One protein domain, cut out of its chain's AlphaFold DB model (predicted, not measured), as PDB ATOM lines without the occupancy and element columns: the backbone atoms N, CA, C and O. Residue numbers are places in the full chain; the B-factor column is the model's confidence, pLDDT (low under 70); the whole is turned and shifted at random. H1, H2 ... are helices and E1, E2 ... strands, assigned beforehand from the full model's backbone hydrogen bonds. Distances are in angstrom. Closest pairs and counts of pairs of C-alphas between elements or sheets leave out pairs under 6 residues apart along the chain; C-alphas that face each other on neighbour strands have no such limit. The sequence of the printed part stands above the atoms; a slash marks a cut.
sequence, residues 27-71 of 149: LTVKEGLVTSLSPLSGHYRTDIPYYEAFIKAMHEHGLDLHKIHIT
ATOM      1  N   LEU A  27     174.810 152.953 184.949       78.94
ATOM      2  CA  LEU A  27     175.405 151.759 184.351       78.94
ATOM      3  C   LEU A  27     174.658 150.531 184.876       78.94
ATOM      4  O   LEU A  27     174.603 150.312 186.086       78.94
ATOM      5  N   THR A  28     174.098 149.720 183.981       75.25
ATOM      6  CA  THR A  28     173.420 148.469 184.347       75.25
ATOM      7  C   THR A  28     174.253 147.277 183.904       75.25
ATOM      8  O   THR A  28     174.486 147.087 182.708       75.25
ATOM      9  N   VAL A  29     174.644 146.435 184.860       76.56
ATOM     10  CA  VAL A  29     175.382 145.189 184.621       76.56
ATOM     11  C   VAL A  29     174.477 144.004 184.937       76.56
ATOM     12  O   VAL A  29     173.879 143.952 186.012       76.56
ATOM     13  N   LYS A  30     174.370 143.054 184.007       73.88
ATOM     14  CA  LYS A  30     173.695 141.768 184.219       73.88
ATOM     15  C   LYS A  30     174.653 140.655 183.826       73.88
ATOM     16  O   LYS A  30     175.226 140.712 182.747       73.88
ATOM     17  N   GLU A  31     174.832 139.676 184.712       75.50
ATOM     18  CA  GLU A  31     175.660 138.484 184.447       75.50
ATOM     19  C   GLU A  31     177.095 138.821 183.994       75.50
ATOM     20  O   GLU A  31     177.664 138.176 183.123       75.50
ATOM     21  N   GLY A  32     177.684 139.878 184.566       70.88
ATOM     22  CA  GLY A  32     179.033 140.337 184.213       70.88
ATOM     23  C   GLY A  32     179.123 141.138 182.908       70.88
ATOM     24  O   GLY A  32     180.196 141.641 182.588       70.88
ATOM     25  N   LEU A  33     178.013 141.320 182.188       69.50
ATOM     26  CA  LEU A  33     177.945 142.111 180.962       69.50
ATOM     27  C   LEU A  33     177.262 143.454 181.207       69.50
ATOM     28  O   LEU A  33     176.217 143.545 181.861       69.50
ATOM     29  N   VAL A  34     177.828 144.518 180.640       73.12
ATOM     30  CA  VAL A  34     177.173 145.826 180.617       73.12
ATOM     31  C   VAL A  34     176.014 145.770 179.623       73.12
ATOM     32  O   VAL A  34     176.205 145.508 178.441       73.12
ATOM     33  N   THR A  35     174.798 146.016 180.107       68.56
ATOM     34  CA  THR A  35     173.562 145.914 179.308       68.56
ATOM     35  C   THR A  35     172.980 147.270 178.929       68.56
ATOM     36  O   THR A  35     172.342 147.404 177.886       68.56
ATOM     37  N   SER A  36     173.202 148.286 179.761       69.94
ATOM     38  CA  SER A  36     172.720 149.644 179.526       69.94
ATOM     39  C   SER A  36     173.671 150.655 180.144       69.94
ATOM     40  O   SER A  36     174.209 150.432 181.234       69.94
ATOM     41  N   LEU A  37     173.844 151.764 179.438       75.50
ATOM     42  CA  LEU A  37     174.557 152.935 179.901       75.50
ATOM     43  C   LEU A  37     173.735 154.168 179.526       75.50
ATOM     44  O   LEU A  37     173.230 154.264 178.409       75.50
ATOM     45  N   SER A  38     173.575 155.082 180.476       72.94
ATOM     46  CA  SER A  38     172.884 156.350 180.266       72.94
ATOM     47  C   SER A  38     173.698 157.486 180.878       72.94
ATOM     48  O   SER A  38     174.061 157.386 182.050       72.94
ATOM     49  N   PRO A  39     173.935 158.591 180.154       68.50
ATOM     50  CA  PRO A  39     174.637 159.773 180.658       68.50
ATOM     51  C   PRO A  39     173.743 160.640 181.561       68.50
ATOM     52  O   PRO A  39     174.133 161.731 181.975       68.50
ATOM     53  N   LEU A  40     172.506 160.200 181.813       66.12
ATOM     54  CA  LEU A  40     171.502 160.931 182.572       66.12
ATOM     55  C   LEU A  40     171.369 160.305 183.959       66.12
ATOM     56  O   LEU A  40     170.660 159.319 184.145       66.12
ATOM     57  N   SER A  41     172.031 160.902 184.950       65.38
ATOM     58  CA  SER A  41     171.887 160.511 186.360       65.38
ATOM     59  C   SER A  41     170.884 161.384 187.134       65.38
ATOM     60  O   SER A  41     170.794 161.278 188.355       65.38
ATOM     61  N   GLY A  42     170.171 162.290 186.452       63.91
ATOM     62  CA  GLY A  42     169.252 163.270 187.045       63.91
ATOM     63  C   GLY A  42     169.818 164.695 187.060       63.91
ATOM     64  O   GLY A  42     169.398 165.519 186.256       63.91
ATOM     65  N   HIS A  43     170.780 164.986 187.947       62.75
ATOM     66  CA  HIS A  43     171.325 166.346 188.158       62.75
ATOM     67  C   HIS A  43     172.699 166.616 187.537       62.75
ATOM     68  O   HIS A  43     173.136 167.762 187.492       62.75
ATOM     69  N   TYR A  44     173.366 165.582 187.035       60.06
ATOM     70  CA  TYR A  44     174.623 165.710 186.315       60.06
ATOM     71  C   TYR A  44     174.367 165.299 184.872       60.06
ATOM     72  O   TYR A  44     173.960 164.169 184.600       60.06
ATOM     73  N   ARG A  45     174.543 166.254 183.960       59.16
ATOM     74  CA  ARG A  45     174.481 166.023 182.523       59.16
ATOM     75  C   ARG A  45     175.906 166.026 182.009       59.16
ATOM     76  O   ARG A  45     176.571 167.054 182.038       59.16
ATOM     77  N   THR A  46     176.358 164.868 181.566       63.91
ATOM     78  CA  THR A  46     177.677 164.735 180.958       63.91
ATOM     79  C   THR A  46     177.669 165.389 179.581       63.91
ATOM     80  O   THR A  46     176.811 165.065 178.754       63.91
ATOM     81  N   ASP A  47     178.615 166.291 179.311       68.31
ATOM     82  CA  ASP A  47     178.821 166.770 177.945       68.31
ATOM     83  C   ASP A  47     179.367 165.639 177.067       68.31
ATOM     84  O   ASP A  47     180.189 164.822 177.484       68.31
ATOM     85  N   ILE A  48     178.947 165.640 175.806       71.25
ATOM     86  CA  ILE A  48     179.277 164.634 174.787       71.25
ATOM     87  C   ILE A  48     180.761 164.210 174.781       71.25
ATOM     88  O   ILE A  48     181.010 163.006 174.823       71.25
ATOM     89  N   PRO A  49     181.760 165.121 174.767       72.25
ATOM     90  CA  PRO A  49     183.164 164.710 174.716       72.25
ATOM     91  C   PRO A  49     183.615 163.918 175.949       72.25
ATOM     92  O   PRO A  49     184.421 162.997 175.821       72.25
ATOM     93  N   TYR A  50     183.092 164.230 177.139       75.50
ATOM     94  CA  TYR A  50     183.429 163.485 178.355       75.50
ATOM     95  C   TYR A  50     182.770 162.110 178.372       75.50
ATOM     96  O   TYR A  50     183.368 161.148 178.854       75.50
ATOM     97  N   TYR A  51     181.571 161.997 177.801       74.38
ATOM     98  CA  TYR A  51     180.916 160.709 177.634       74.38
ATOM     99  C   TYR A  51     181.662 159.819 176.631       74.38
ATOM    100  O   TYR A  51     181.969 158.671 176.940       74.38
ATOM    101  N   GLU A  52     182.048 160.351 175.467       73.88
ATOM    102  CA  GLU A  52     182.850 159.606 174.487       73.88
ATOM    103  C   GLU A  52     184.196 159.148 175.075       73.88
ATOM    104  O   GLU A  52     184.604 158.001 174.874       73.88
ATOM    105  N   ALA A  53     184.866 160.007 175.852       78.50
ATOM    106  CA  ALA A  53     186.095 159.647 176.556       78.50
ATOM    107  C   ALA A  53     185.870 158.527 177.586       78.50
ATOM    108  O   ALA A  53     186.693 157.618 177.696       78.50
ATOM    109  N   PHE A  54     184.741 158.553 178.297       78.00
ATOM    110  CA  PHE A  54     184.353 157.504 179.239       78.00
ATOM    111  C   PHE A  54     184.127 156.153 178.541       78.00
ATOM    112  O   PHE A  54     184.689 155.145 178.969       78.00
ATOM    113  N   ILE A  55     183.389 156.130 177.425       76.62
ATOM    114  CA  ILE A  55     183.188 154.921 176.604       76.62
ATOM    115  C   ILE A  55     184.525 154.359 176.117       76.62
ATOM    116  O   ILE A  55     184.771 153.154 176.207       76.62
ATOM    117  N   LYS A  56     185.406 155.236 175.624       77.88
ATOM    118  CA  LYS A  56     186.736 154.858 175.140       77.88
ATOM    119  C   LYS A  56     187.575 154.219 176.247       77.88
ATOM    120  O   LYS A  56     188.152 153.162 176.016       77.88
ATOM    121  N   ALA A  57     187.587 154.812 177.441       80.06
ATOM    122  CA  ALA A  57     188.299 154.262 178.591       80.06
ATOM    123  C   ALA A  57     187.756 152.878 178.987       80.06
ATOM    124  O   ALA A  57     188.529 151.953 179.214       80.06
ATOM    125  N   MET A  58     186.431 152.693 179.011       78.56
ATOM    126  CA  MET A  58     185.834 151.384 179.305       78.56
ATOM    127  C   MET A  58     186.245 150.317 178.279       78.56
ATOM    128  O   MET A  58     186.605 149.205 178.664       78.56
ATOM    129  N   HIS A  59     186.260 150.660 176.990       75.81
ATOM    130  CA  HIS A  59     186.715 149.756 175.933       75.81
ATOM    131  C   HIS A  59     188.214 149.420 176.049       75.81
ATOM    132  O   HIS A  59     188.599 148.263 175.901       75.81
ATOM    133  N   GLU A  60     189.067 150.403 176.361       78.62
ATOM    134  CA  GLU A  60     190.503 150.187 176.614       78.62
ATOM    135  C   GLU A  60     190.752 149.256 177.809       78.62
ATOM    136  O   GLU A  60     191.699 148.471 177.797       78.62
ATOM    137  N   HIS A  61     189.869 149.281 178.809       80.25
ATOM    138  CA  HIS A  61     189.903 148.371 179.953       80.25
ATOM    139  C   HIS A  61     189.279 146.989 179.681       80.25
ATOM    140  O   HIS A  61     189.139 146.193 180.609       80.25
ATOM    141  N   GLY A  62     188.931 146.672 178.429       71.62
ATOM    142  CA  GLY A  62     188.468 145.341 178.030       71.62
ATOM    143  C   GLY A  62     186.984 145.076 178.286       71.62
ATOM    144  O   GLY A  62     186.565 143.920 178.263       71.62
ATOM    145  N   LEU A  63     186.177 146.116 178.526       71.50
ATOM    146  CA  LEU A  63     184.725 145.962 178.581       71.50
ATOM    147  C   LEU A  63     184.146 145.863 177.167       71.50
ATOM    148  O   LEU A  63     184.314 146.764 176.345       71.50
ATOM    149  N   ASP A  64     183.414 144.779 176.910       66.75
ATOM    150  CA  ASP A  64     182.655 144.604 175.675       66.75
ATOM    151  C   ASP A  64     181.363 145.436 175.730       66.75
ATOM    152  O   ASP A  64     180.362 145.063 176.347       66.75
ATOM    153  N   LEU A  65     181.412 146.608 175.097       65.81
ATOM    154  CA  LEU A  65     180.304 147.562 175.008       65.81
ATOM    155  C   LEU A  65     179.447 147.351 173.740       65.81
ATOM    156  O   LEU A  65     178.528 148.128 173.474       65.81
ATOM    157  N   HIS A  66     179.718 146.311 172.941       55.88
ATOM    158  CA  HIS A  66     179.122 146.119 171.612       55.88
ATOM    159  C   HIS A  66     177.630 145.722 171.653       55.88
ATOM    160  O   HIS A  66     176.927 145.805 170.641       55.88
ATOM    161  N   LYS A  67     177.139 145.302 172.827       54.50
ATOM    162  CA  LYS A  67     175.744 144.908 173.107       54.50
ATOM    163  C   LYS A  67     174.980 145.894 173.997       54.50
ATOM    164  O   LYS A  67     173.911 145.557 174.506       54.50
ATOM    165  N   ILE A  68     175.499 147.102 174.204       63.75
ATOM    166  CA  ILE A  68     174.828 148.084 175.056       63.75
ATOM    167  C   ILE A  68     173.634 148.683 174.317       63.75
ATOM    168  O   ILE A  68     173.765 149.219 173.216       63.75
ATOM    169  N   HIS A  69     172.463 148.640 174.954       55.44
ATOM    170  CA  HIS A  69     171.331 149.468 174.553       55.44
ATOM    171  C   HIS A  69     171.623 150.918 174.946       55.44
ATOM    172  O   HIS A  69     171.252 151.378 176.025       55.44
ATOM    173  N   ILE A  70     172.325 151.616 174.058       59.34
ATOM    174  CA  ILE A  70     172.491 153.066 174.085       59.34
ATOM    175  C   ILE A  70     171.081 153.672 174.020       59.34
ATOM    176  O   ILE A  70     170.315 153.366 173.099       59.34
ATOM    177  N   THR A  71     170.687 154.451 175.030       56.59
ATOM    178  CA  THR A  71     169.311 154.958 175.130       56.59
ATOM    179  C   THR A  71     168.958 155.859 173.939       56.59
ATOM    180  O   THR A  71     169.823 156.368 173.221       56.59
TER     181      THR A  71
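What this domain is: This is residues 27 to 71 of the 149 residues of an uncharacterized protein of Tulasnella calospora MUT 4182 (UniProt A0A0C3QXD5). A two-stranded hairpin, E1 and E2, and one helix, H1, make the two long sides of an open frame, the helix running roughly along the hairpin with a gap between them. Residues 39 to 47 close one end of the frame, and the stretch after H1 closes the other end and then folds back along the hairpin, where residues 69 to 70 pair with residues 36 to 37 of E2. The printed part has 45 residues, with two named strands and then one named helix, in the order E1, E2, H1; the sheet, E1 - E2, is antiparallel and the class is mixed, helices and strands. The whole is only just compact, close to loose, with a radius of gyration of the C-alphas of 10.7 A and spans of 28 by 20 by 13 A.

Where its parts are: E1 is residues 27 to 30, 10.1 A from first to last C-alpha, beginning with C-alpha 27 at (175.405, 151.759, 184.351). E2 is residues 33 to 38, 15.1 A long. H1 is residues 48 to 60, 18.4 A long, from C-alpha 48 at (179.277, 164.634, 174.787) to C-alpha 60 at (190.503, 150.187, 176.614).

How they stand to each other: E1 and E2 form a hairpin with a tight link of 2 residues; they are antiparallel, with 156 degrees between their directions. The C-alphas of Val 29 and Val 34 face each other at 4.4 A. N 28 and O 36, 2.8 A apart, and N 30 and O 33, 2.9 A apart, are within hydrogen-bond range. Residues 36 to 37 of E2 also pair, parallel, with residues 69 to 70. E1 and H1 are apart. In H1 every O i to N i+4 pair is within hydrogen-bond range. Residues 57 to 62, of which 57 to 60 belong to H1, stand free.

The domain as a whole: The two C-alphas farthest apart are those of Glu 31 and Asp 47, 29.2 A. The printed part has no cut. The link from E2 to H1, 9 residues, is short but not tight. The mean pLDDT of the printed part is 70.0; residue 33, residues 35 to 36, residues 39 to 47 and residues 64 to 71 of the model are under 70.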